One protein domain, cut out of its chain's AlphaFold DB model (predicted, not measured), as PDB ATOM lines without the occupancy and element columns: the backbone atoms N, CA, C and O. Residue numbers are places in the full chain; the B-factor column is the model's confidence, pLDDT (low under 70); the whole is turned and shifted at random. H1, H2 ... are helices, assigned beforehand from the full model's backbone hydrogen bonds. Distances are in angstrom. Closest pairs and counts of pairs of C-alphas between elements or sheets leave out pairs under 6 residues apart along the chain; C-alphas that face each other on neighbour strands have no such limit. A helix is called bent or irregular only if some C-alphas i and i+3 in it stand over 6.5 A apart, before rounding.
ATOM      1  N   GLY A  12     117.342 130.658  92.931       76.12
ATOM      2  CA  GLY A  12     118.313 131.461  93.679       76.12
ATOM      3  C   GLY A  12     117.739 132.747  94.283       76.12
ATOM      4  O   GLY A  12     118.189 133.187  95.341       76.12
ATOM      5  N   GLU A  13     116.757 133.381  93.638       81.31
ATOM      6  CA  GLU A  13     116.236 134.673  94.104       81.31
ATOM      7  C   GLU A  13     115.410 134.589  95.404       81.31
ATOM      8  O   GLU A  13     115.706 135.351  96.333       81.31
ATOM      9  N   PRO A  14     114.437 133.662  95.545       79.62
ATOM     10  CA  PRO A  14     113.690 133.482  96.793       79.62
ATOM     11  C   PRO A  14     114.616 133.188  97.976       79.62
ATOM     12  O   PRO A  14     114.473 133.770  99.052       79.62
ATOM     13  N   TRP A  15     115.630 132.359  97.742       83.94
ATOM     14  CA  TRP A  15     116.635 131.978  98.726       83.94
ATOM     15  C   TRP A  15     117.545 133.138  99.125       83.94
ATOM     16  O   TRP A  15     117.704 133.422 100.313       83.94
ATOM     17  N   ARG A  16     118.064 133.905  98.160       87.44
ATOM     18  CA  ARG A  16     118.816 135.135  98.462       87.44
ATOM     19  C   ARG A  16     117.985 136.121  99.277       87.44
ATOM     20  O   ARG A  16     118.507 136.754 100.193       87.44
ATOM     21  N   ARG A  17     116.684 136.243  98.990       85.81
ATOM     22  CA  ARG A  17     115.785 137.100  99.778       85.81
ATOM     23  C   ARG A  17     115.537 136.553 101.184       85.81
ATOM     24  O   ARG A  17     115.438 137.368 102.100       85.81
ATOM     25  N   ALA A  18     115.426 135.237 101.353       86.38
ATOM     26  CA  ALA A  18     115.216 134.584 102.644       86.38
ATOM     27  C   ALA A  18     116.430 134.720 103.572       86.38
ATOM     28  O   ALA A  18     116.264 135.095 104.730       86.38
ATOM     29  N   TYR A  19     117.638 134.514 103.052       89.44
ATOM     30  CA  TYR A  19     118.888 134.539 103.826       89.44
ATOM     31  C   TYR A  19     119.608 135.894 103.817       89.44
ATOM     32  O   TYR A  19     120.625 136.086 104.489       89.44
ATOM     33  N   GLY A  20     119.078 136.848 103.056       91.62
ATOM     34  CA  GLY A  20     119.673 138.157 102.859       91.62
ATOM     35  C   GLY A  20     119.568 139.097 104.068       91.62
ATOM     36  O   GLY A  20     118.870 138.833 105.055       91.62
ATOM     37  N   PRO A  21     120.212 140.272 103.975       93.44
ATOM     38  CA  PRO A  21     120.257 141.254 105.058       93.44
ATOM     39  C   PRO A  21     118.872 141.796 105.446       93.44
ATOM     40  O   PRO A  21     118.662 142.194 106.591       93.44
ATOM     41  N   ALA A  22     117.902 141.790 104.524       87.75
ATOM     42  CA  ALA A  22     116.531 142.211 104.807       87.75
ATOM     43  C   ALA A  22     115.834 141.297 105.830       87.75
ATOM     44  O   ALA A  22     115.190 141.804 106.747       87.75
ATOM     45  N   SER A  23     115.994 139.975 105.714       89.38
ATOM     46  CA  SER A  23     115.436 139.024 106.682       89.38
ATOM     47  C   SER A  23     116.127 139.133 108.029       89.38
ATOM     48  O   SER A  23     115.447 139.184 109.045       89.38
ATOM     49  N   ARG A  24     117.458 139.292 108.050       92.00
ATOM     50  CA  ARG A  24     118.204 139.533 109.300       92.00
ATOM     51  C   ARG A  24     117.665 140.754 110.044       92.00
ATOM     52  O   ARG A  24     117.385 140.675 111.233       92.00
ATOM     53  N   ARG A  25     117.448 141.870 109.337       93.56
ATOM     54  CA  ARG A  25     116.831 143.071 109.925       93.56
ATOM     55  C   ARG A  25     115.406 142.824 110.415       93.56
ATOM     56  O   ARG A  25     115.025 143.393 111.436       93.56
ATOM     57  N   ALA A  26     114.621 142.015 109.703       88.81
ATOM     58  CA  ALA A  26     113.273 141.653 110.130       88.81
ATOM     59  C   ALA A  26     113.293 140.804 111.410       88.81
ATOM     60  O   ALA A  26     112.588 141.155 112.347       88.81
ATOM     61  N   PHE A  27     114.162 139.793 111.505       90.38
ATOM     62  CA  PHE A  27     114.348 138.996 112.725       90.38
ATOM     63  C   PHE A  27     114.816 139.849 113.913       90.38
ATOM     64  O   PHE A  27     114.266 139.761 115.003       90.38
ATOM     65  N   TRP A  28     115.770 140.758 113.709       91.94
ATOM     66  CA  TRP A  28     116.151 141.707 114.762       91.94
ATOM     67  C   TRP A  28     114.993 142.626 115.170       91.94
ATOM     68  O   TRP A  28     114.824 142.961 116.341       91.94
ATOM     69  N   SER A  29     114.168 143.036 114.206       90.12
ATOM     70  CA  SER A  29     113.005 143.881 114.479       90.12
ATOM     71  C   SER A  29     111.905 143.132 115.228       90.12
ATOM     72  O   SER A  29     111.266 143.747 116.078       90.12
ATOM     73  N   SER A  30     111.698 141.843 114.940       86.25
ATOM     74  CA  SER A  30     110.661 141.019 115.563       86.25
ATOM     75  C   SER A  30     110.966 140.710 117.026       86.25
ATOM     76  O   SER A  30     110.045 140.717 117.837       86.25
ATOM     77  N   VAL A  31     112.238 140.550 117.407       85.75
ATOM     78  CA  VAL A  31     112.650 140.457 118.826       85.75
ATOM     79  C   VAL A  31     112.204 141.698 119.610       85.75
ATOM     80  O   VAL A  31     111.759 141.613 120.748       85.75
ATOM     81  N   LEU A  32     112.253 142.862 118.965       90.62
ATOM     82  CA  LEU A  32     111.876 144.143 119.555       90.62
ATOM     83  C   LEU A  32     110.410 144.534 119.284       90.62
ATOM     84  O   LEU A  32     109.998 145.634 119.657       90.62
ATOM     85  N   ALA A  33     109.610 143.692 118.622       86.38
ATOM     86  CA  ALA A  33     108.252 144.057 118.215       86.38
ATOM     87  C   ALA A  33     107.300 144.172 119.414       86.38
ATOM     88  O   ALA A  33     106.566 145.155 119.516       86.38
ATOM     89  N   VAL A  34     107.347 143.213 120.345       82.12
ATOM     90  CA  VAL A  34     106.517 143.208 121.563       82.12
ATOM     91  C   VAL A  34     106.784 144.427 122.454       82.12
ATOM     92  O   VAL A  34     105.829 145.158 122.724       82.12
ATOM     93  N   PRO A  35     108.034 144.741 122.866       87.44
ATOM     94  CA  PRO A  35     108.278 145.922 123.696       87.44
ATOM     95  C   PRO A  35     107.883 147.227 122.989       87.44
ATOM     96  O   PRO A  35     107.372 148.145 123.629       87.44
ATOM     97  N   ARG A  36     108.030 147.309 121.657       87.81
ATOM     98  CA  ARG A  36     107.561 148.469 120.879       87.81
ATOM     99  C   ARG A  36     106.040 148.598 120.868       87.81
ATOM    100  O   ARG A  36     105.539 149.708 121.038       87.81
ATOM    101  N   ALA A  37     105.313 147.497 120.679       86.62
ATOM    102  CA  ALA A  37     103.851 147.491 120.701       86.62
ATOM    103  C   ALA A  37     103.309 147.877 122.088       86.62
ATOM    104  O   ALA A  37     102.419 148.721 122.184       86.62
ATOM    105  N   LEU A  38     103.911 147.352 123.160       86.00
ATOM    106  CA  LEU A  38     103.584 147.736 124.536       86.00
ATOM    107  C   LEU A  38     103.846 149.229 124.786       86.00
ATOM    108  O   LEU A  38     102.974 149.935 125.292       86.00
ATOM    109  N   GLY A  39     105.003 149.744 124.362       89.19
ATOM    110  CA  GLY A  39     105.316 151.172 124.464       89.19
ATOM    111  C   GLY A  39     104.330 152.060 123.690       89.19
ATOM    112  O   GLY A  39     103.949 153.128 124.172       89.19
ATOM    113  N   ALA A  40     103.869 151.616 122.516       88.44
ATOM    114  CA  ALA A  40     102.832 152.312 121.754       88.44
ATOM    115  C   ALA A  40     101.479 152.316 122.483       88.44
ATOM    116  O   ALA A  40     100.836 153.364 122.537       88.44
ATOM    117  N   ALA A  41     101.084 151.198 123.098       86.31
ATOM    118  CA  ALA A  41      99.856 151.106 123.886       86.31
ATOM    119  C   ALA A  41      99.885 152.047 125.100       86.31
ATOM    120  O   ALA A  41      98.948 152.820 125.295       86.31
ATOM    121  N   VAL A  42     100.988 152.076 125.856       90.31
ATOM    122  CA  VAL A  42     101.150 152.994 127.001       90.31
ATOM    123  C   VAL A  42     101.052 154.457 126.562       90.31
ATOM    124  O   VAL A  42     100.356 155.249 127.202       90.31
ATOM    125  N   ARG A  43     101.703 154.833 125.451       89.81
ATOM    126  CA  ARG A  43     101.596 156.194 124.894       89.81
ATOM    127  C   ARG A  43     100.174 156.526 124.446       89.81
ATOM    128  O   ARG A  43      99.724 157.644 124.674       89.81
ATOM    129  N   ALA A  44      99.466 155.572 123.846       88.88
ATOM    130  CA  ALA A  44      98.087 155.765 123.414       88.88
ATOM    131  C   ALA A  44      97.133 155.995 124.596       88.88
ATOM    132  O   ALA A  44      96.308 156.905 124.529       88.88
ATOM    133  N   VAL A  45      97.292 155.235 125.687       91.00
ATOM    134  CA  VAL A  45      96.526 155.427 126.931       91.00
ATOM    135  C   VAL A  45      96.790 156.814 127.520       91.00
ATOM    136  O   VAL A  45      95.847 157.542 127.810       91.00
ATOM    137  N   ARG A  46      98.063 157.226 127.625       91.38
ATOM    138  CA  ARG A  46      98.433 158.556 128.147       91.38
ATOM    139  C   ARG A  46      97.930 159.708 127.276       91.38
ATOM    140  O   ARG A  46      97.619 160.768 127.799       91.38
ATOM    141  N   GLY A  47      97.863 159.508 125.961       89.38
ATOM    142  CA  GLY A  47      97.394 160.518 125.012       89.38
ATOM    143  C   GLY A  47      95.871 160.654 124.916       89.38
ATOM    144  O   GLY A  47      95.407 161.521 124.180       89.38
ATOM    145  N   GLY A  48      95.089 159.790 125.579       87.75
ATOM    146  CA  GLY A  48      93.623 159.885 125.648       87.75
ATOM    147  C   GLY A  48      92.872 159.718 124.317       87.75
ATOM    148  O   GLY A  48      91.670 159.955 124.255       87.75
ATOM    149  N   ARG A  49      93.552 159.321 123.232       84.31
ATOM    150  CA  ARG A  49      92.961 159.216 121.887       84.31
ATOM    151  C   ARG A  49      92.542 157.769 121.588       84.31
ATOM    152  O   ARG A  49      93.420 156.930 121.373       84.31
ATOM    153  N   PRO A  50      91.234 157.458 121.486       86.12
ATOM    154  CA  PRO A  50      90.759 156.077 121.355       86.12
ATOM    155  C   PRO A  50      91.245 155.394 120.067       86.12
ATOM    156  O   PRO A  50      91.588 154.215 120.090       86.12
ATOM    157  N   GLY A  51      91.377 156.129 118.955       86.00
ATOM    158  CA  GLY A  51      91.899 155.576 117.696       86.00
ATOM    159  C   GLY A  51      93.352 155.085 117.793       86.00
ATOM    160  O   GLY A  51      93.712 154.063 117.200       86.00
ATOM    161  N   ASN A  52      94.176 155.759 118.600       87.56
ATOM    162  CA  ASN A  52      95.556 155.343 118.853       87.56
ATOM    163  C   ASN A  52      95.594 154.084 119.724       87.56
ATOM    164  O   ASN A  52      96.427 153.209 119.491       87.56
ATOM    165  N   LEU A  53      94.670 153.968 120.686       88.44
ATOM    166  CA  LEU A  53      94.554 152.788 121.539       88.44
ATOM    167  C   LEU A  53      94.141 151.561 120.725       88.44
ATOM    168  O   LEU A  53      94.805 150.534 120.813       88.44
ATOM    169  N   VAL A  54      93.117 151.679 119.873       88.25
ATOM    170  CA  VAL A  54      92.691 150.586 118.980       88.25
ATOM    171  C   VAL A  54      93.844 150.137 118.081       88.25
ATOM    172  O   VAL A  54      94.123 148.944 117.984       88.25
ATOM    173  N   THR A  55      94.569 151.081 117.476       88.81
ATOM    174  CA  THR A  55      95.718 150.759 116.612       88.81
ATOM    175  C   THR A  55      96.823 150.031 117.384       88.81
ATOM    176  O   THR A  55      97.365 149.038 116.898       88.81
ATOM    177  N   ALA A  56      97.131 150.477 118.605       88.19
ATOM    178  CA  ALA A  56      98.128 149.831 119.456       88.19
ATOM    179  C   ALA A  56      97.696 148.425 119.911       88.19
ATOM    180  O   ALA A  56      98.512 147.502 119.901       88.19
ATOM    181  N   LEU A  57      96.415 148.238 120.241       85.56
ATOM    182  CA  LEU A  57      95.855 146.933 120.596       85.56
ATOM    183  C   LEU A  57      95.897 145.952 119.419       85.56
ATOM    184  O   LEU A  57      96.204 144.784 119.626       85.56
ATOM    185  N   VAL A  58      95.674 146.418 118.186       88.31
ATOM    186  CA  VAL A  58      95.814 145.597 116.967       88.31
ATOM    187  C   VAL A  58      97.283 145.280 116.653       88.31
ATOM    188  O   VAL A  58      97.585 144.204 116.136       88.31
ATOM    189  N   ALA A  59      98.221 146.172 116.983       88.31
ATOM    190  CA  ALA A  59      99.650 145.934 116.771       88.31
ATOM    191  C   ALA A  59     100.224 144.842 117.694       88.31
ATOM    192  O   ALA A  59     101.182 144.166 117.315       88.31
ATOM    193  N   LEU A  60      99.641 144.646 118.882       83.94
ATOM    194  CA  LEU A  60     100.111 143.678 119.874       83.94
ATOM    195  C   LEU A  60     100.055 142.208 119.403       83.94
ATOM    196  O   LEU A  60     101.099 141.554 119.455       83.94
ATOM    197  N   PRO A  61      98.931 141.662 118.891       82.94
ATOM    198  CA  PRO A  61      98.896 140.290 118.382       82.94
ATOM    199  C   PRO A  61      99.819 140.095 117.173       82.94
ATOM    200  O   PRO A  61     100.435 139.042 117.040       82.94
ATOM    201  N   VAL A  62      99.988 141.115 116.321       84.81
ATOM    202  CA  VAL A  62     100.933 141.063 115.189       84.81
ATOM    203  C   VAL A  62     102.378 140.977 115.688       84.81
ATOM    204  O   VAL A  62     103.166 140.179 115.172       84.81
ATOM    205  N   ALA A  63     102.726 141.771 116.703       85.31
ATOM    206  CA  ALA A  63     104.037 141.731 117.336       85.31
ATOM    207  C   ALA A  63     104.305 140.367 117.987       85.31
ATOM    208  O   ALA A  63     105.344 139.770 117.716       85.31
ATOM    209  N   LEU A  64     103.345 139.845 118.759       81.94
ATOM    210  CA  LEU A  64     103.434 138.522 119.385       81.94
ATOM    211  C   LEU A  64     103.616 137.415 118.346       81.94
ATOM    212  O   LEU A  64     104.531 136.608 118.483       81.94
ATOM    213  N   ALA A  65     102.813 137.407 117.279       83.62
ATOM    214  CA  ALA A  65     102.934 136.422 116.208       83.62
ATOM    215  C   ALA A  65     104.317 136.479 115.534       83.62
ATOM    216  O   ALA A  65     104.936 135.442 115.296       83.62
ATOM    217  N   SER A  66     104.839 137.680 115.262       86.00
ATOM    218  CA  SER A  66     106.162 137.846 114.650       86.00
ATOM    219  C   SER A  66     107.298 137.381 115.567       86.00
ATOM    220  O   SER A  66     108.211 136.687 115.105       86.00
ATOM    221  N   SER A  67     107.242 137.729 116.857       80.19
ATOM    222  CA  SER A  67     108.225 137.299 117.855       80.19
ATOM    223  C   SER A  67     108.170 135.789 118.081       80.19
ATOM    224  O   SER A  67     109.212 135.142 118.041       80.19
ATOM    225  N   ALA A  68     106.973 135.212 118.230       83.31
ATOM    226  CA  ALA A  68     106.778 133.774 118.404       83.31
ATOM    227  C   ALA A  68     107.321 132.989 117.207       83.31
ATOM    228  O   ALA A  68     108.091 132.052 117.379       83.31
ATOM    229  N   LEU A  69     107.006 133.421 115.985       84.56
ATOM    230  CA  LEU A  69     107.497 132.770 114.776       84.56
ATOM    231  C   LEU A  69     109.032 132.849 114.654       84.56
ATOM    232  O   LEU A  69     109.677 131.904 114.201       84.56
ATOM    233  N   THR A  70     109.628 133.956 115.104       86.00
ATOM    234  CA  THR A  70     111.091 134.109 115.166       86.00
ATOM    235  C   THR A  70     111.706 133.183 116.213       86.00
ATOM    236  O   THR A  70     112.721 132.549 115.932       86.00
ATOM    237  N   ALA A  71     111.087 133.064 117.389       81.75
ATOM    238  CA  ALA A  71     111.528 132.159 118.446       81.75
ATOM    239  C   ALA A  71     111.431 130.689 118.013       81.75
ATOM    240  O   ALA A  71     112.386 129.940 118.193       81.75
ATOM    241  N   VAL A  72     110.328 130.299 117.363       84.88
ATOM    242  CA  VAL A  72     110.154 128.958 116.782       84.88
ATOM    243  C   VAL A  72     111.237 128.677 115.744       84.88
ATOM    244  O   VAL A  72     111.854 127.618 115.787       84.88
ATOM    245  N   LEU A  73     111.528 129.622 114.844       86.56
ATOM    246  CA  LEU A  73     112.603 129.434 113.870       86.56
ATOM    247  C   LEU A  73     113.967 129.278 114.544       86.56
ATOM    248  O   LEU A  73     114.733 128.394 114.167       86.56
ATOM    249  N   ALA A  74     114.272 130.123 115.530       84.56
ATOM    250  CA  ALA A  74     115.524 130.051 116.273       84.56
ATOM    251  C   ALA A  74     115.669 128.697 116.983       84.56
ATOM    252  O   ALA A  74     116.722 128.073 116.887       84.56
ATOM    253  N   PHE A  75     114.598 128.214 117.613       84.50
ATOM    254  CA  PHE A  75     114.549 126.896 118.239       84.50
ATOM    255  C   PHE A  75     114.748 125.764 117.223       84.50
ATOM    256  O   PHE A  75     115.572 124.883 117.446       84.50
ATOM    257  N   LEU A  76     114.058 125.801 116.077       85.62
ATOM    258  CA  LEU A  76     114.192 124.776 115.039       85.62
ATOM    259  C   LEU A  76     115.598 124.736 114.443       85.62
ATOM    260  O   LEU A  76     116.118 123.649 114.211       85.62
ATOM    261  N   VAL A  77     116.219 125.894 114.212       88.69
ATOM    262  CA  VAL A  77     117.612 125.968 113.754       88.69
ATOM    263  C   VAL A  77     118.554 125.448 114.836       88.69
ATOM    264  O   VAL A  77     119.446 124.657 114.533       88.69
ATOM    265  N   LEU A  78     118.342 125.835 116.095       88.31
ATOM    266  CA  LEU A  78     119.136 125.337 117.210       88.31
ATOM    267  C   LEU A  78     119.065 123.811 117.280       88.31
ATOM    268  O   LEU A  78     120.105 123.174 117.220       88.31
ATOM    269  N   ILE A  79     117.874 123.217 117.323       83.50
ATOM    270  CA  ILE A  79     117.712 121.768 117.495       83.50
ATOM    271  C   ILE A  79     118.086 120.969 116.242       83.50
ATOM    272  O   ILE A  79     118.737 119.939 116.364       83.50
ATOM    273  N   ASN A  80     117.703 121.408 115.039       83.06
ATOM    274  CA  ASN A  80     117.894 120.594 113.830       83.06
ATOM    275  C   ASN A  80     119.222 120.838 113.115       83.06
ATOM    276  O   ASN A  80     119.641 119.997 112.326       83.06
ATOM    277  N   VAL A  81     119.875 121.978 113.354       88.62
ATOM    278  CA  VAL A  81     121.114 122.340 112.650       88.62
ATOM    279  C   VAL A  81     122.304 122.322 113.598       88.62
ATOM    280  O   VAL A  81     123.313 121.701 113.277       88.62
ATOM    281  N   LEU A  82     122.194 122.983 114.756       90.19
ATOM    282  CA  LEU A  82     123.339 123.216 115.646       90.19
ATOM    283  C   LEU A  82     123.502 122.143 116.726       90.19
ATOM    284  O   LEU A  82     124.615 121.719 117.017       90.19
ATOM    285  N   ALA A  83     122.395 121.719 117.324       87.69
ATOM    286  CA  ALA A  83     122.354 120.907 118.532       87.69
ATOM    287  C   ALA A  83     121.705 119.537 118.305       87.69
ATOM    288  O   ALA A  83     121.303 118.886 119.264       87.69
ATOM    289  N   TYR A  84     121.616 119.083 117.052       84.25
ATOM    290  CA  TYR A  84     121.006 117.796 116.713       84.25
ATOM    291  C   TYR A  84     121.609 116.610 117.483       84.25
ATOM    292  O   TYR A  84     120.829 115.807 117.989       84.25
ATOM    293  N   PRO A  85     122.945 116.517 117.685       86.50
ATOM    294  CA  PRO A  85     123.528 115.441 118.492       86.50
ATOM    295  C   PRO A  85     123.068 115.435 119.957       86.50
ATOM    296  O   PRO A  85     123.147 114.401 120.609       86.50
ATOM    297  N   TRP A  86     122.595 116.578 120.469       87.56
ATOM    298  CA  TRP A  86     122.090 116.743 121.837       87.56
ATOM    299  C   TRP A  86     120.560 116.836 121.908       87.56
ATOM    300  O   TRP A  86     119.999 117.201 122.943       87.56
ATOM    301  N   ARG A  87     119.860 116.576 120.799       81.44
ATOM    302  CA  ARG A  87     118.413 116.792 120.699       81.44
ATOM    303  C   ARG A  87     117.638 115.988 121.741       81.44
ATOM    304  O   ARG A  87     116.702 116.524 122.324       81.44
ATOM    305  N   GLU A  88     118.029 114.741 121.982       79.81
ATOM    306  CA  GLU A  88     117.374 113.861 122.959       79.81
ATOM    307  C   GLU A  88     117.466 114.436 124.379       79.81
ATOM    308  O   GLU A  88     116.459 114.530 125.081       79.81
ATOM    309  N   GLN A  89     118.644 114.937 124.769       83.88
ATOM    310  CA  GLN A  89     118.858 115.554 126.080       83.88
ATOM    311  C   GLN A  89     118.140 116.904 126.212       83.88
ATOM    312  O   GLN A  89     117.644 117.234 127.286       83.88
ATOM    313  N   LEU A  90     118.090 117.696 125.136       78.44
ATOM    314  CA  LEU A  90     117.522 119.048 125.154       78.44
ATOM    315  C   LEU A  90     115.991 119.074 125.082       78.44
ATOM    316  O   LEU A  90     115.379 120.001 125.610       78.44
ATOM    317  N   VAL A  91     115.374 118.102 124.407       77.56
ATOM    318  CA  VAL A  91     113.918 118.073 124.165       77.56
ATOM    319  C   VAL A  91     113.206 117.074 125.086       77.56
ATOM    320  O   VAL A  91     111.980 117.046 125.131       77.56
ATOM    321  N   GLY A  92     113.946 116.275 125.865       68.88
ATOM    322  CA  GLY A  92     113.353 115.297 126.782       68.88
ATOM    323  C   GLY A  92     112.663 114.139 126.060       68.88
ATOM    324  O   GLY A  92     111.865 113.420 126.657       68.88
ATOM    325  N   SER A  93     112.963 113.950 124.773       63.31
ATOM    326  CA  SER A  93     112.612 112.742 124.036       63.31
ATOM    327  C   SER A  93     113.500 111.637 124.597       63.31
ATOM    328  O   SER A  93     114.660 111.532 124.207       63.31
ATOM    329  N   GLY A  94     113.008 110.900 125.595       56.38
ATOM    330  CA  GLY A  94     113.745 109.785 126.190       56.38
ATOM    331  C   GLY A  94     114.167 108.746 125.139       56.38
ATOM    332  O   GLY A  94     113.766 108.858 123.976       56.38
ATOM    333  N   PRO A  95     114.954 107.727 125.533       54.16
ATOM    334  CA  PRO A  95     115.323 106.628 124.650       54.16
ATOM    335  C   PRO A  95     114.047 105.871 124.273       54.16
ATOM    336  O   PRO A  95     113.594 104.978 124.978       54.16
ATOM    337  N   THR A  96     113.403 106.320 123.205       56.09
ATOM    338  CA  THR A  96     112.301 105.621 122.560       56.09
ATOM    339  C   THR A  96     112.936 104.566 121.670       56.09
ATOM    340  O   THR A  96     113.964 104.819 121.039       56.09
ATOM    341  N   ASP A  97     112.345 103.377 121.652       53.91
ATOM    342  CA  ASP A  97     112.940 102.130 121.152       53.91
ATOM    343  C   ASP A  97     113.317 102.114 119.645       53.91
ATOM    344  O   ASP A  97     113.751 101.085 119.134       53.91
ATOM    345  N   GLY A  98     113.203 103.243 118.932       58.91
ATOM    346  CA  GLY A  98     113.511 103.397 117.501       58.91
ATOM    347  C   GLY A  98     114.865 104.043 117.154       58.91
ATOM    348  O   GLY A  98     115.348 103.872 116.032       58.91
ATOM    349  N   GLY A  99     115.517 104.752 118.089       66.56
ATOM    350  CA  GLY A  99     116.848 105.368 117.910       66.56
ATOM    351  C   GLY A  99     117.097 106.093 116.566       66.56
ATOM    352  O   GLY A  99     116.184 106.499 115.849       66.56
ATOM    353  N   TYR A 100     118.368 106.241 116.172       67.00
ATOM    354  CA  TYR A 100     118.730 106.755 114.836       67.00
ATOM    355  C   TYR A 100     118.361 105.790 113.700       67.00
ATOM    356  O   TYR A 100     118.310 106.204 112.542       67.00
ATOM    357  N   ALA A 101     118.090 104.520 114.014       70.62
ATOM    358  CA  ALA A 101     117.774 103.483 113.036       70.62
ATOM    359  C   ALA A 101     116.483 103.784 112.257       70.62
ATOM    360  O   ALA A 101     116.411 103.487 111.067       70.62
ATOM    361  N   GLU A 102     115.510 104.429 112.902       73.19
ATOM    362  CA  GLU A 102     114.233 104.822 112.289       73.19
ATOM    363  C   GLU A 102     114.223 106.269 111.764       73.19
ATOM    364  O   GLU A 102     113.231 106.739 111.200       73.19
ATOM    365  N   SER A 103     115.327 107.001 111.930       72.56
ATOM    366  CA  SER A 103     115.396 108.410 111.548       72.56
ATOM    367  C   SER A 103     115.520 108.609 110.029       72.56
ATOM    368  O   SER A 103     116.186 107.860 109.307       72.56
ATOM    369  N   TRP A 104     114.880 109.662 109.512       71.44
ATOM    370  CA  TRP A 104     115.019 110.047 108.106       71.44
ATOM    371  C   TRP A 104     116.450 110.500 107.828       71.44
ATOM    372  O   TRP A 104     116.936 111.414 108.488       71.44
ATOM    373  N   GLY A 105     117.101 109.888 106.836       79.12
ATOM    374  CA  GLY A 105     118.529 110.080 106.559       79.12
ATOM    375  C   GLY A 105     119.391 108.846 106.824       79.12
ATOM    376  O   GLY A 105     120.590 108.874 106.547       79.12
ATOM    377  N   GLY A 106     118.780 107.753 107.293       79.44
ATOM    378  CA  GLY A 106     119.424 106.458 107.495       79.44
ATOM    379  C   GLY A 106     119.944 106.270 108.924       79.44
ATOM    380  O   GLY A 106     119.902 107.200 109.724       79.44
ATOM    381  N   PRO A 107     120.497 105.088 109.247       81.44
ATOM    382  CA  PRO A 107     120.811 104.692 110.624       81.44
ATOM    383  C   PRO A 107     121.986 105.459 111.247       81.44
ATOM    384  O   PRO A 107     122.382 105.190 112.379       81.44
ATOM    385  N   THR A 108     122.594 106.385 110.503       88.25
ATOM    386  CA  THR A 108     123.745 107.155 110.970       88.25
ATOM    387  C   THR A 108     123.295 108.512 111.490       88.25
ATOM    388  O   THR A 108     122.508 109.202 110.842       88.25
ATOM    389  N   LEU A 109     123.889 108.949 112.605       86.00
ATOM    390  CA  LEU A 109     123.711 110.302 113.141       86.00
ATOM    391  C   LEU A 109     123.943 111.379 112.066       86.00
ATOM    392  O   LEU A 109     123.199 112.351 111.989       86.00
ATOM    393  N   ALA A 110     124.965 111.195 111.222       88.38
ATOM    394  CA  ALA A 110     125.331 112.151 110.182       88.38
ATOM    395  C   ALA A 110     124.266 112.266 109.081       88.38
ATOM    396  O   ALA A 110     123.912 113.377 108.687       88.38
ATOM    397  N   GLY A 111     123.735 111.139 108.599       86.31
ATOM    398  CA  GLY A 111     122.678 111.132 107.587       86.31
ATOM    399  C   GLY A 111     121.361 111.698 108.122       86.31
ATOM    400  O   GLY A 111     120.717 112.519 107.457       86.31
ATOM    401  N   ALA A 112     121.017 111.337 109.361       83.88
ATOM    402  CA  ALA A 112     119.863 111.868 110.074       83.88
ATOM    403  C   ALA A 112     119.946 113.392 110.231       83.88
ATOM    404  O   ALA A 112     119.054 114.127 109.793       83.88
ATOM    405  N   TRP A 113     121.068 113.881 110.761       90.44
ATOM    406  CA  TRP A 113     121.350 115.308 110.882       90.44
ATOM    407  C   TRP A 113     121.260 116.024 109.532       90.44
ATOM    408  O   TRP A 113     120.546 117.020 109.420       90.44
ATOM    409  N   ALA A 114     121.933 115.512 108.496       89.12
ATOM    410  CA  ALA A 114     121.982 116.160 107.187       89.12
ATOM    411  C   ALA A 114     120.582 116.331 106.583       89.12
ATOM    412  O   ALA A 114     120.273 117.381 106.014       89.12
ATOM    413  N   THR A 115     119.714 115.335 106.761       87.00
ATOM    414  CA  THR A 115     118.324 115.385 106.294       87.00
ATOM    415  C   THR A 115     117.522 116.447 107.043       87.00
ATOM    416  O   THR A 115     116.891 117.301 106.418       87.00
ATOM    417  N   HIS A 116     117.583 116.461 108.375       83.31
ATOM    418  CA  HIS A 116     116.816 117.408 109.189       83.31
ATOM    419  C   HIS A 116     117.315 118.849 109.031       83.31
ATOM    420  O   HIS A 116     116.510 119.773 108.864       83.31
ATOM    421  N   ALA A 117     118.634 119.045 109.019       86.88
ATOM    422  CA  ALA A 117     119.255 120.333 108.747       86.88
ATOM    423  C   ALA A 117     118.898 120.812 107.333       86.88
ATOM    424  O   ALA A 117     118.448 121.946 107.162       86.88
ATOM    425  N   GLY A 118     119.018 119.931 106.335       86.62
ATOM    426  CA  GLY A 118     118.672 120.207 104.943       86.62
ATOM    427  C   GLY A 118     117.216 120.636 104.775       86.62
ATOM    428  O   GLY A 118     116.962 121.690 104.199       86.62
ATOM    429  N   LEU A 119     116.260 119.887 105.331       84.25
ATOM    430  CA  LEU A 119     114.831 120.221 105.268       84.25
ATOM    431  C   LEU A 119     114.503 121.519 106.017       84.25
ATOM    432  O   LEU A 119     113.753 122.355 105.505       84.25
ATOM    433  N   THR A 120     115.090 121.728 107.200       84.69
ATOM    434  CA  THR A 120     114.882 122.954 107.989       84.69
ATOM    435  C   THR A 120     115.371 124.178 107.221       84.69
ATOM    436  O   THR A 120     114.643 125.163 107.075       84.69
ATOM    437  N   LEU A 121     116.588 124.116 106.680       87.00
ATOM    438  CA  LEU A 121     117.141 125.206 105.886       87.00
ATOM    439  C   LEU A 121     116.362 125.372 104.572       87.00
ATOM    440  O   LEU A 121     116.025 126.489 104.200       87.00
ATOM    441  N   ALA A 122     115.994 124.288 103.893       84.19
ATOM    442  CA  ALA A 122     115.393 124.393 102.571       84.19
ATOM    443  C   ALA A 122     113.931 124.782 102.527       84.19
ATOM    444  O   ALA A 122     113.519 125.524 101.633       84.19
ATOM    445  N   LEU A 123     113.153 124.296 103.481       83.44
ATOM    446  CA  LEU A 123     111.704 124.418 103.430       83.44
ATOM    447  C   LEU A 123     111.193 125.365 104.515       83.44
ATOM    448  O   LEU A 123     110.314 126.182 104.250       83.44
ATOM    449  N   VAL A 124     111.770 125.313 105.719       83.62
ATOM    450  CA  VAL A 124     111.252 126.069 106.870       83.62
ATOM    451  C   VAL A 124     111.768 127.506 106.881       83.62
ATOM    452  O   VAL A 124     110.969 128.445 106.924       83.62
ATOM    453  N   VAL A 125     113.089 127.711 106.811       85.75
ATOM    454  CA  VAL A 125     113.685 129.057 106.916       85.75
ATOM    455  C   VAL A 125     113.116 130.040 105.881       85.75
ATOM    456  O   VAL A 125     112.759 131.147 106.291       85.75
ATOM    457  N   PRO A 126     112.963 129.709 104.581       82.88
ATOM    458  CA  PRO A 126     112.476 130.670 103.594       82.88
ATOM    459  C   PRO A 126     111.035 131.111 103.841       82.88
ATOM    460  O   PRO A 126     110.735 132.306 103.762       82.88
ATOM    461  N   VAL A 127     110.163 130.161 104.189       83.94
ATOM    462  CA  VAL A 127     108.747 130.419 104.480       83.94
ATOM    463  C   VAL A 127     108.619 131.294 105.720       83.94
ATOM    464  O   VAL A 127     107.930 132.319 105.698       83.94
ATOM    465  N   VAL A 128     109.342 130.946 106.786       83.69
ATOM    466  CA  VAL A 128     109.302 131.709 108.032       83.69
ATOM    467  C   VAL A 128     109.915 133.100 107.858       83.69
ATOM    468  O   VAL A 128     109.327 134.088 108.297       83.69
ATOM    469  N   ALA A 129     111.052 133.221 107.167       85.69
ATOM    470  CA  ALA A 129     111.675 134.512 106.883       85.69
ATOM    471  C   ALA A 129     110.738 135.434 106.088       85.69
ATOM    472  O   ALA A 129     110.638 136.630 106.386       85.69
ATOM    473  N   TRP A 130     110.024 134.893 105.098       90.06
ATOM    474  CA  TRP A 130     109.017 135.637 104.346       90.06
ATOM    475  C   TRP A 130     107.868 136.117 105.246       90.06
ATOM    476  O   TRP A 130     107.534 137.307 105.228       90.06
ATOM    477  N   ALA A 131     107.323 135.234 106.085       83.19
ATOM    478  CA  ALA A 131     106.233 135.566 107.000       83.19
ATOM    479  C   ALA A 131     106.647 136.613 108.050       83.19
ATOM    480  O   ALA A 131     105.961 137.625 108.208       83.19
ATOM    481  N   VAL A 132     107.801 136.442 108.709       86.12
ATOM    482  CA  VAL A 132     108.330 137.414 109.687       86.12
ATOM    483  C   VAL A 132     108.534 138.782 109.040       86.12
ATOM    484  O   VAL A 132     108.185 139.799 109.642       86.12
ATOM    485  N   ARG A 133     109.034 138.840 107.800       90.19
ATOM    486  CA  ARG A 133     109.160 140.103 107.055       90.19
ATOM    487  C   ARG A 133     107.812 140.774 106.810       90.19
ATOM    488  O   ARG A 133     107.704 141.981 107.026       90.19
ATOM    489  N   GLY A 134     106.809 140.016 106.368       86.25
ATOM    490  CA  GLY A 134     105.452 140.525 106.160       86.25
ATOM    491  C   GLY A 134     104.863 141.097 107.450       86.25
ATOM    492  O   GLY A 134     104.448 142.255 107.478       86.25
ATOM    493  N   LEU A 135     104.931 140.329 108.538       85.56
ATOM    494  CA  LEU A 135     104.460 140.742 109.863       85.56
ATOM    495  C   LEU A 135     105.203 141.970 110.393       85.56
ATOM    496  O   LEU A 135     104.574 142.897 110.891       85.56
ATOM    497  N   THR A 136     106.524 142.027 110.228       88.25
ATOM    498  CA  THR A 136     107.326 143.190 110.637       88.25
ATOM    499  C   THR A 136     106.928 144.440 109.852       88.25
ATOM    500  O   THR A 136     106.849 145.529 110.417       88.25
ATOM    501  N   ALA A 137     106.655 144.318 108.549       88.44
ATOM    502  CA  ALA A 137     106.212 145.449 107.736       88.44
ATOM    503  C   ALA A 137     104.818 145.950 108.156       88.44
ATOM    504  O   ALA A 137     104.601 147.157 108.246       88.44
ATOM    505  N   VAL A 138     103.894 145.030 108.448       88.06
ATOM    506  CA  VAL A 138     102.558 145.314 109.003       88.06
ATOM    507  C   VAL A 138     102.680 146.020 110.355       88.06
ATOM    508  O   VAL A 138     102.065 147.065 110.556       88.06
ATOM    509  N   GLN A 139     103.521 145.496 111.247       89.56
ATOM    510  CA  GLN A 139     103.757 146.049 112.578       89.56
ATOM    511  C   GLN A 139     104.305 147.478 112.505       89.56
ATOM    512  O   GLN A 139     103.765 148.353 113.173       89.56
ATOM    513  N   ARG A 140     105.292 147.739 111.636       87.94
ATOM    514  CA  ARG A 140     105.820 149.095 111.404       87.94
ATOM    515  C   ARG A 140     104.749 150.057 110.904       87.94
ATOM    516  O   ARG A 140     104.590 151.127 111.465       87.94
ATOM    517  N   ARG A 141     103.943 149.662 109.914       88.44
ATOM    518  CA  ARG A 141     102.851 150.515 109.408       88.44
ATOM    519  C   ARG A 141     101.831 150.864 110.492       88.44
ATOM    520  O   ARG A 141     101.329 151.981 110.508       88.44
ATOM    521  N   LEU A 142     101.527 149.923 111.385       85.38
ATOM    522  CA  LEU A 142     100.617 150.165 112.503       85.38
ATOM    523  C   LEU A 142     101.216 151.112 113.543       85.38
ATOM    524  O   LEU A 142     100.494 151.954 114.062       85.38
ATOM    525  N   THR A 143     102.512 151.000 113.843       84.12
ATOM    526  CA  THR A 143     103.162 151.854 114.847       84.12
ATOM    527  C   THR A 143     103.533 153.236 114.320       84.12
ATOM    528  O   THR A 143     103.422 154.210 115.062       84.12
ATOM    529  N   ASP A 144     103.940 153.329 113.056       82.94
ATOM    530  CA  ASP A 144     104.453 154.555 112.437       82.94
ATOM    531  C   ASP A 144     103.315 155.468 111.954       82.94
ATOM    532  O   ASP A 144     103.526 156.656 111.779       82.94
ATOM    533  N   ALA A 145     102.086 154.957 111.800       74.62
ATOM    534  CA  ALA A 145     100.912 155.757 111.428       74.62
ATOM    535  C   ALA A 145     100.232 156.482 112.613       74.62
ATOM    536  O   ALA A 145      99.175 157.097 112.433       74.62
ATOM    537  N   LEU A 146     100.770 156.367 113.836       69.38
ATOM    538  CA  LEU A 146     100.236 157.051 115.025       69.38
ATOM    539  C   LEU A 146     100.570 158.559 115.089       69.38
ATOM    540  O   LEU A 146      99.668 159.320 115.446       69.38
ATOM    541  N   PRO A 147     101.808 159.012 114.794       66.56
ATOM    542  CA  PRO A 147     102.178 160.428 114.865       66.56
ATOM    543  C   PRO A 147     101.443 161.293 113.831       66.56
ATOM    544  O   PRO A 147     100.831 162.290 114.202       66.56
ATOM    545  N   ASP A 148     101.378 160.861 112.568       64.56
ATOM    546  CA  ASP A 148     100.825 161.677 111.470       64.56
ATOM    547  C   ASP A 148      99.325 161.986 111.637       64.56
ATOM    548  O   ASP A 148      98.842 163.065 111.289       64.56
ATOM    549  N   ARG A 149      98.556 161.062 112.232       60.69
ATOM    550  CA  ARG A 149      97.136 161.306 112.552       60.69
ATOM    551  C   ARG A 149      96.952 162.277 113.711       60.69
ATOM    552  O   ARG A 149      95.907 162.920 113.811       60.69
ATOM    553  N   ALA A 150      97.932 162.344 114.610       61.12
ATOM    554  CA  ALA A 150      97.851 163.195 115.777       61.12
ATOM    555  C   ALA A 150      97.992 164.679 115.414       61.12
ATOM    556  O   ALA A 150      97.304 165.500 116.028       61.12
ATOM    557  N   GLU A 151      98.828 164.977 114.418       64.69
ATOM    558  CA  GLU A 151      99.046 166.315 113.863       64.69
ATOM    559  C   GLU A 151      97.909 166.732 112.920       64.69
ATOM    560  O   GLU A 151      97.389 167.840 113.045       64.69
ATOM    561  N   TRP A 195      93.778 144.812 103.542       65.81
ATOM    562  CA  TRP A 195      94.236 144.733 104.929       65.81
ATOM    563  C   TRP A 195      93.499 143.659 105.732       65.81
ATOM    564  O   TRP A 195      94.129 142.852 106.408       65.81
ATOM    565  N   HIS A 196      92.173 143.595 105.600       60.78
ATOM    566  CA  HIS A 196      91.357 142.616 106.316       60.78
ATOM    567  C   HIS A 196      91.734 141.186 105.926       60.78
ATOM    568  O   HIS A 196      91.920 140.351 106.802       60.78
ATOM    569  N   ARG A 197      91.973 140.917 104.635       66.12
ATOM    570  CA  ARG A 197      92.432 139.597 104.165       66.12
ATOM    571  C   ARG A 197      93.760 139.197 104.782       66.12
ATOM    572  O   ARG A 197      93.925 138.054 105.196       66.12
ATOM    573  N   LEU A 198      94.692 140.143 104.842       68.12
ATOM    574  CA  LEU A 198      96.003 139.920 105.429       68.12
ATOM    575  C   LEU A 198      95.883 139.593 106.924       68.12
ATOM    576  O   LEU A 198      96.464 138.610 107.372       68.12
ATOM    577  N   VAL A 199      95.080 140.359 107.670       68.50
ATOM    578  CA  VAL A 199      94.813 140.109 109.096       68.50
ATOM    579  C   VAL A 199      94.149 138.747 109.312       68.50
ATOM    580  O   VAL A 199      94.578 138.005 110.192       68.50
ATOM    581  N   THR A 200      93.165 138.368 108.491       68.25
ATOM    582  CA  THR A 200      92.488 137.063 108.592       68.25
ATOM    583  C   THR A 200      93.443 135.898 108.336       68.25
ATOM    584  O   THR A 200      93.438 134.926 109.088       68.25
ATOM    585  N   VAL A 201      94.303 136.001 107.317       67.69
ATOM    586  CA  VAL A 201      95.307 134.966 107.015       67.69
ATOM    587  C   VAL A 201      96.332 134.858 108.142       67.69
ATOM    588  O   VAL A 201      96.636 133.754 108.584       67.69
ATOM    589  N   ILE A 202      96.826 135.989 108.654       70.19
ATOM    590  CA  ILE A 202      97.761 136.007 109.788       70.19
ATOM    591  C   ILE A 202      97.121 135.380 111.030       70.19
ATOM    592  O   ILE A 202      97.759 134.563 111.687       70.19
ATOM    593  N   GLY A 203      95.867 135.728 111.335       66.50
ATOM    594  CA  GLY A 203      95.127 135.167 112.464       66.50
ATOM    595  C   GLY A 203      94.945 133.654 112.347       66.50
ATOM    596  O   GLY A 203      95.214 132.936 113.305       66.50
ATOM    597  N   ALA A 204      94.582 133.156 111.162       63.59
ATOM    598  CA  ALA A 204      94.445 131.723 110.907       63.59
ATOM    599  C   ALA A 204      95.775 130.970 111.069       63.59
ATOM    600  O   ALA A 204      95.806 129.903 111.678       63.59
ATOM    601  N   VAL A 205      96.881 131.539 110.577       65.44
ATOM    602  CA  VAL A 205      98.221 130.946 110.720       65.44
ATOM    603  C   VAL A 205      98.685 130.963 112.176       65.44
ATOM    604  O   VAL A 205      99.191 129.957 112.664       65.44
ATOM    605  N   ALA A 206      98.494 132.072 112.894       62.69
ATOM    606  CA  ALA A 206      98.856 132.164 114.307       62.69
ATOM    607  C   ALA A 206      98.052 131.170 115.161       62.69
ATOM    608  O   ALA A 206      98.624 130.502 116.019       62.69
ATOM    609  N   LEU A 207      96.752 131.026 114.883       59.72
ATOM    610  CA  LEU A 207      95.885 130.064 115.556       59.72
ATOM    611  C   LEU A 207      96.288 128.616 115.238       59.72
ATOM    612  O   LEU A 207      96.377 127.803 116.151       59.72
ATOM    613  N   PHE A 208      96.618 128.309 113.980       67.06
ATOM    614  CA  PHE A 208      97.160 127.005 113.580       67.06
ATOM    615  C   PHE A 208      98.455 126.660 114.334       67.06
ATOM    616  O   PHE A 208      98.596 125.552 114.853       67.06
ATOM    617  N   VAL A 209      99.392 127.609 114.429       63.91
ATOM    618  CA  VAL A 209     100.665 127.423 115.145       63.91
ATOM    619  C   VAL A 209     100.428 127.221 116.640       63.91
ATOM    620  O   VAL A 209     101.001 126.305 117.221       63.91
ATOM    621  N   ALA A 210      99.568 128.033 117.260       59.53
ATOM    622  CA  ALA A 210      99.232 127.892 118.674       59.53
ATOM    623  C   ALA A 210      98.604 126.523 118.968       59.53
ATOM    624  O   ALA A 210      99.062 125.826 119.867       59.53
ATOM    625  N   LEU A 211      97.628 126.097 118.160       55.81
ATOM    626  CA  LEU A 211      96.970 124.797 118.314       55.81
ATOM    627  C   LEU A 211      97.930 123.625 118.074       55.81
ATOM    628  O   LEU A 211      97.867 122.636 118.799       55.81
ATOM    629  N   SER A 212      98.853 123.759 117.118       58.78
ATOM    630  CA  SER A 212      99.900 122.763 116.854       58.78
ATOM    631  C   SER A 212     100.858 122.630 118.040       58.78
ATOM    632  O   SER A 212     101.190 121.520 118.448       58.78
ATOM    633  N   LEU A 213     101.273 123.755 118.630       60.53
ATOM    634  CA  LEU A 213     102.126 123.771 119.819       60.53
ATOM    635  C   LEU A 213     101.406 123.167 121.028       60.53
ATOM    636  O   LEU A 213     101.982 122.320 121.702       60.53
ATOM    637  N   THR A 214     100.144 123.536 121.268       56.94
ATOM    638  CA  THR A 214      99.338 122.977 122.364       56.94
ATOM    639  C   THR A 214      99.159 121.468 122.220       56.94
ATOM    640  O   THR A 214      99.356 120.725 123.182       56.94
ATOM    641  N   ALA A 215      98.841 120.992 121.017       57.47
ATOM    642  CA  ALA A 215      98.692 119.566 120.769       57.47
ATOM    643  C   ALA A 215     100.022 118.810 120.908       57.47
ATOM    644  O   ALA A 215     100.047 117.700 121.436       57.47
ATOM    645  N   HIS A 216     101.144 119.421 120.521       60.34
ATOM    646  CA  HIS A 216     102.467 118.849 120.761       60.34
ATOM    647  C   HIS A 216     102.801 118.760 122.254       60.34
ATOM    648  O   HIS A 216     103.190 117.693 122.718       60.34
ATOM    649  N   THR A 217     102.549 119.814 123.037       55.69
ATOM    650  CA  THR A 217     102.759 119.784 124.498       55.69
ATOM    651  C   THR A 217     101.848 118.799 125.229       55.69
ATOM    652  O   THR A 217     102.193 118.339 126.310       55.69
ATOM    653  N   ALA A 218     100.705 118.447 124.639       55.44
ATOM    654  CA  ALA A 218      99.798 117.432 125.166       55.44
ATOM    655  C   ALA A 218     100.212 115.990 124.796       55.44
ATOM    656  O   ALA A 218      99.463 115.059 125.077       55.44
ATOM    657  N   GLY A 219     101.361 115.793 124.133       60.69
ATOM    658  CA  GLY A 219     101.807 114.477 123.654       60.69
ATOM    659  C   GLY A 219     101.035 113.962 122.432       60.69
ATOM    660  O   GLY A 219     101.182 112.808 122.047       60.69
ATOM    661  N   ILE A 220     100.214 114.807 121.800       56.50
ATOM    662  CA  ILE A 220      99.382 114.460 120.634       56.50
ATOM    663  C   ILE A 220     100.130 114.770 119.318       56.50
ATOM    664  O   ILE A 220      99.755 114.313 118.236       56.50
ATOM    665  N   GLY A 221     101.206 115.560 119.393       47.31
ATOM    666  CA  GLY A 221     101.846 116.187 118.234       47.31
ATOM    667  C   GLY A 221     102.653 115.276 117.316       47.31
ATOM    668  O   GLY A 221     102.889 115.677 116.179       47.31
ATOM    669  N   ASP A 222     103.029 114.069 117.741       55.75
ATOM    670  CA  ASP A 222     103.893 113.197 116.929       55.75
ATOM    671  C   ASP A 222     103.219 112.716 115.629       55.75
ATOM    672  O   ASP A 222     103.899 112.243 114.724       55.75
ATOM    673  N   ASN A 223     101.894 112.887 115.486       48.66
ATOM    674  CA  ASN A 223     101.125 112.339 114.359       48.66
ATOM    675  C   ASN A 223     100.204 113.331 113.633       48.66
ATOM    676  O   ASN A 223      99.551 112.951 112.661       48.66
ATOM    677  N   LEU A 224     100.151 114.601 114.054       47.06
ATOM    678  CA  LEU A 224      99.214 115.575 113.478       47.06
ATOM    679  C   LEU A 224      99.425 115.778 111.971       47.06
ATOM    680  O   LEU A 224      98.472 115.798 111.208       47.06
ATOM    681  N   LEU A 225     100.667 115.901 111.510       49.53
ATOM    682  CA  LEU A 225     100.924 116.256 110.111       49.53
ATOM    683  C   LEU A 225     100.898 115.073 109.127       49.53
ATOM    684  O   LEU A 225     100.884 115.333 107.926       49.53
ATOM    685  N   TRP A 226     100.894 113.813 109.589       49.47
ATOM    686  CA  TRP A 226     101.231 112.675 108.714       49.47
ATOM    687  C   TRP A 226     100.225 111.513 108.674       49.47
ATOM    688  O   TRP A 226     100.101 110.912 107.614       49.47
ATOM    689  N   ALA A 227      99.467 111.234 109.740       48.50
ATOM    690  CA  ALA A 227      98.229 110.434 109.731       48.50
ATOM    691  C   ALA A 227      97.743 110.280 111.183       48.50
ATOM    692  O   ALA A 227      98.531 109.842 112.024       48.50
ATOM    693  N   PRO A 228      96.478 110.591 111.512       52.09
ATOM    694  CA  PRO A 228      95.970 110.345 112.855       52.09
ATOM    695  C   PRO A 228      95.992 108.839 113.154       52.09
ATOM    696  O   PRO A 228      95.388 108.052 112.427       52.09
ATOM    697  N   ARG A 229      96.718 108.435 114.204       64.19
ATOM    698  CA  ARG A 229      96.816 107.026 114.637       64.19
ATOM    699  C   ARG A 229      95.554 106.554 115.358       64.19
ATOM    700  O   ARG A 229      95.293 105.358 115.418       64.19
ATOM    701  N   ASP A 230      94.792 107.493 115.909       71.12
ATOM    702  CA  ASP A 230      93.579 107.257 116.686       71.12
ATOM    703  C   ASP A 230      92.583 108.427 116.553       71.12
ATOM    704  O   ASP A 230      92.868 109.473 115.963       71.12
ATOM    705  N   LEU A 231      91.380 108.250 117.104       69.69
ATOM    706  CA  LEU A 231      90.327 109.273 117.093       69.69
ATOM    707  C   LEU A 231      90.772 110.582 117.764       69.69
ATOM    708  O   LEU A 231      90.419 111.661 117.293       69.69
ATOM    709  N   THR A 232      91.578 110.501 118.825       64.50
ATOM    710  CA  THR A 232      92.055 111.662 119.590       64.50
ATOM    711  C   THR A 232      92.992 112.541 118.757       64.50
ATOM    712  O   THR A 232      92.793 113.755 118.671       64.50
ATOM    713  N   SER A 233      93.968 111.937 118.073       57.06
ATOM    714  CA  SER A 233      94.866 112.626 117.136       57.06
ATOM    715  C   SER A 233      94.131 113.130 115.889       57.06
ATOM    716  O   SER A 233      94.458 114.206 115.384       57.06
ATOM    717  N   GLY A 234      93.083 112.427 115.442       62.47
ATOM    718  CA  GLY A 234      92.195 112.878 114.363       62.47
ATOM    719  C   GLY A 234      91.406 114.140 114.715       62.47
ATOM    720  O   GLY A 234      91.366 115.088 113.927       62.47
ATOM    721  N   VAL A 235      90.829 114.195 115.918       66.62
ATOM    722  CA  VAL A 235      90.119 115.383 116.418       66.62
ATOM    723  C   VAL A 235      91.087 116.544 116.627       66.62
ATOM    724  O   VAL A 235      90.792 117.660 116.200       66.62
ATOM    725  N   ALA A 236      92.261 116.293 117.211       61.56
ATOM    726  CA  ALA A 236      93.286 117.320 117.366       61.56
ATOM    727  C   ALA A 236      93.705 117.899 116.005       61.56
ATOM    728  O   ALA A 236      93.752 119.118 115.863       61.56
ATOM    729  N   LEU A 237      93.894 117.057 114.982       64.50
ATOM    730  CA  LEU A 237      94.224 117.495 113.624       64.50
ATOM    731  C   LEU A 237      93.139 118.361 113.003       64.50
ATOM    732  O   LEU A 237      93.433 119.430 112.465       64.50
ATOM    733  N   ALA A 238      91.888 117.918 113.102       64.25
ATOM    734  CA  ALA A 238      90.748 118.673 112.607       64.25
ATOM    735  C   ALA A 238      90.660 120.050 113.282       64.25
ATOM    736  O   ALA A 238      90.490 121.056 112.595       64.25
ATOM    737  N   VAL A 239      90.852 120.112 114.603       65.25
ATOM    738  CA  VAL A 239      90.860 121.367 115.371       65.25
ATOM    739  C   VAL A 239      92.036 122.255 114.965       65.25
ATOM    740  O   VAL A 239      91.846 123.450 114.740       65.25
ATOM    741  N   THR A 240      93.235 121.693 114.811       63.22
ATOM    742  CA  THR A 240      94.430 122.440 114.406       63.22
ATOM    743  C   THR A 240      94.305 122.995 112.986       63.22
ATOM    744  O   THR A 240      94.681 124.143 112.763       63.22
ATOM    745  N   LEU A 241      93.750 122.234 112.035       65.25
ATOM    746  CA  LEU A 241      93.588 122.642 110.630       65.25
ATOM    747  C   LEU A 241      92.346 123.500 110.365       65.25
ATOM    748  O   LEU A 241      92.315 124.206 109.354       65.25
ATOM    749  N   ALA A 242      91.344 123.483 111.250       63.06
ATOM    750  CA  ALA A 242      90.106 124.249 111.099       63.06
ATOM    751  C   ALA A 242      90.317 125.739 110.743       63.06
ATOM    752  O   ALA A 242      89.632 126.226 109.840       63.06
ATOM    753  N   PRO A 243      91.283 126.474 111.335       62.47
ATOM    754  CA  PRO A 243      91.552 127.865 110.971       62.47
ATOM    755  C   PRO A 243      92.002 128.028 109.515       62.47
ATOM    756  O   PRO A 243      91.628 128.998 108.858       62.47
ATOM    757  N   LEU A 244      92.783 127.076 108.991       64.94
ATOM    758  CA  LEU A 244      93.257 127.086 107.607       64.94
ATOM    759  C   LEU A 244      92.147 126.667 106.636       64.94
ATOM    760  O   LEU A 244      91.978 127.299 105.594       64.94
ATOM    761  N   ALA A 245      91.351 125.658 106.996       68.44
ATOM    762  CA  ALA A 245      90.197 125.214 106.210       68.44
ATOM    763  C   ALA A 245      89.090 126.283 106.126       68.44
ATOM    764  O   ALA A 245      88.366 126.357 105.132       68.44
ATOM    765  N   ALA A 246      88.992 127.164 107.127       66.69
ATOM    766  CA  ALA A 246      88.071 128.297 107.115       66.69
ATOM    767  C   ALA A 246      88.464 129.389 106.101       66.69
ATOM    768  O   ALA A 246      87.591 130.131 105.643       66.69
ATOM    769  N   LEU A 247      89.737 129.489 105.694       66.50
ATOM    770  CA  LEU A 247      90.207 130.512 104.748       66.50
ATOM    771  C   LEU A 247      89.501 130.471 103.379       66.50
ATOM    772  O   LEU A 247      89.029 131.523 102.947       66.50
ATOM    773  N   PRO A 248      89.365 129.324 102.681       69.81
ATOM    774  CA  PRO A 248      88.629 129.263 101.415       69.81
ATOM    775  C   PRO A 248      87.121 129.518 101.568       69.81
ATOM    776  O   PRO A 248      86.504 130.050 100.644       69.81
ATOM    777  N   VAL A 249      86.520 129.198 102.722       70.94
ATOM    778  CA  VAL A 249      85.108 129.519 103.011       70.94
ATOM    779  C   VAL A 249      84.939 131.028 103.196       70.94
ATOM    780  O   VAL A 249      84.085 131.640 102.553       70.94
ATOM    781  N   LEU A 250      85.817 131.655 103.982       62.72
ATOM    782  CA  LEU A 250      85.859 133.106 104.168       62.72
ATOM    783  C   LEU A 250      86.146 133.839 102.851       62.72
ATOM    784  O   LEU A 250      85.518 134.862 102.574       62.72
ATOM    785  N   ALA A 251      87.007 133.281 101.994       61.25
ATOM    786  CA  ALA A 251      87.318 133.825 100.674       61.25
ATOM    787  C   ALA A 251      86.133 133.800  99.689       61.25
ATOM    788  O   ALA A 251      86.134 134.555  98.715       61.25
ATOM    789  N   ARG A 252      85.116 132.958  99.926       66.44
ATOM    790  CA  ARG A 252      83.895 132.875  99.100       66.44
ATOM    791  C   ARG A 252      82.787 133.835  99.537       66.44
ATOM    792  O   ARG A 252      81.878 134.094  98.744       66.44
ATOM    793  N   THR A 253      82.854 134.374 100.754       63.94
ATOM    794  CA  THR A 253      81.868 135.346 101.248       63.94
ATOM    795  C   THR A 253      81.961 136.669 100.481       63.94
ATOM    796  O   THR A 253      83.027 137.056  99.997       63.94
ATOM    797  N   ALA A 254      80.832 137.375 100.340       48.25
ATOM    798  CA  ALA A 254      80.715 138.594  99.529       48.25
ATOM    799  C   ALA A 254      81.738 139.694  99.894       48.25
ATOM    800  O   ALA A 254      82.114 140.491  99.040       48.25
ATOM    801  N   TRP A 255      82.276 139.671 101.117       50.09
ATOM    802  CA  TRP A 255      83.342 140.557 101.599       50.09
ATOM    803  C   TRP A 255      84.688 140.419 100.853       50.09
ATOM    804  O   TRP A 255      85.540 141.307 100.931       50.09
ATOM    805  N   TRP A 256      84.904 139.322 100.118       45.44
ATOM    806  CA  TRP A 256      86.126 139.045  99.351       45.44
ATOM    807  C   TRP A 256      86.016 139.325  97.844       45.44
ATOM    808  O   TRP A 256      87.007 139.181  97.118       45.44
ATOM    809  N   ARG A 257      84.867 139.766  97.332       52.81
ATOM    810  CA  ARG A 257      84.774 140.187  95.926       52.81
ATOM    811  C   ARG A 257      85.137 141.666  95.842       52.81
ATOM    812  O   ARG A 257      84.672 142.466  96.647       52.81
TER     813      ARG A 257
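Overview. This is residues 12 to 151 and 195 to 257 of the 260 residues of an uncharacterized protein of Micromonospora coxensis (UniProt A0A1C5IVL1). Two long helices, H4 and H6, run side by side in opposite directions along the longest axis; H3 folds back along one end of H4, H1 and H2 cross H6, and short H5 turns off the other end of H4. Over the side of this body away from H1 and H2, H7 and the bent H8 pack together as a separate pair, with few contacts to the body. Here are 203 residues with eight named helices, H1 to H8 in order, and no named strand: all helix. The whole is only just loose, close to compact, with a radius of gyration of the C-alphas of 20.1 A, and elongated, spanning 65 by 39 by 34 A.

Along the chain. Find C-alpha 12 at (118.313, 131.461, 93.679), where H1, residues 12 to 19, begins. Next come H2, residues 21 to 31, and H3, residues 33 to 46, 20.1 A long. H4, residues 50 to 82, runs 46.6 A. H5, residues 84 to 91, is irregular, with C-alphas 85 and 88 7.8 A apart. Look for C-alpha 109 at (123.711, 110.302, 113.141); from there H6 runs 61.2 A to residue 151, with a kink of 34 degrees near residue 126, and is only just irregular, with C-alphas 144 and 147 6.8 A apart. H7, residues 195 to 217, is 32.8 A long. H8, residues 231 to 252, was assigned as one helix by its hydrogen bonds but is bent, with C-alphas 240 and 243 7.0 A apart; its arms are H8a, residues 231 to 240, and H8b, residues 243 to 252, and H8b ends at C-alpha 252 at (83.895, 132.875, 99.100).

Arrangement. Start at the hub, H6. It touches H4, closest at C-alphas 117 and 81, 4.8 A, at a shallow tilt of 16 degrees, opposite ways. H3 and H4 form a hairpin, closest at C-alphas 33 and 63, 4.9 A; H3, H4 and H6 are an up and down bundle, each running against the one before. H2 touches H6, C-alphas 26 and 133 being closest at 5.4 A, and is only just about perpendicular to it at 72 degrees. H1 touches H6 at C-alphas 18 and 126, 4.9 A. H4 and H5 touch only at the corner, closest at C-alphas 79 and 87, 6.0 A. H6 and H7 are near each other, closest 8.2 A. H7 and H8a form a hairpin, closest at C-alphas 211 and 240, 5.2 A; H7 touches H8b at C-alphas 204 and 243, 4.8 A. Every O i to N i+4 pair is within hydrogen-bond range in H1, H2, H3, H7 and H8a, against 27 of 29 in H4, 2 of 4 in H5, 31 of 39 in H6 and 3 of 6 in H8b.

Size, cuts and confidence. The C-alphas of Asp 97 and Glu 151, the two farthest apart, are 66.1 A apart. Residues 152 to 194 are not printed; C-alphas 151 and 195 are 23.8 A apart across the cut. The links H5 to H6 and H7 to H8 are long. The mean pLDDT of the printed part is 76.2, and 75 residues are under 70, among them 92 to 100 and 203 to 229.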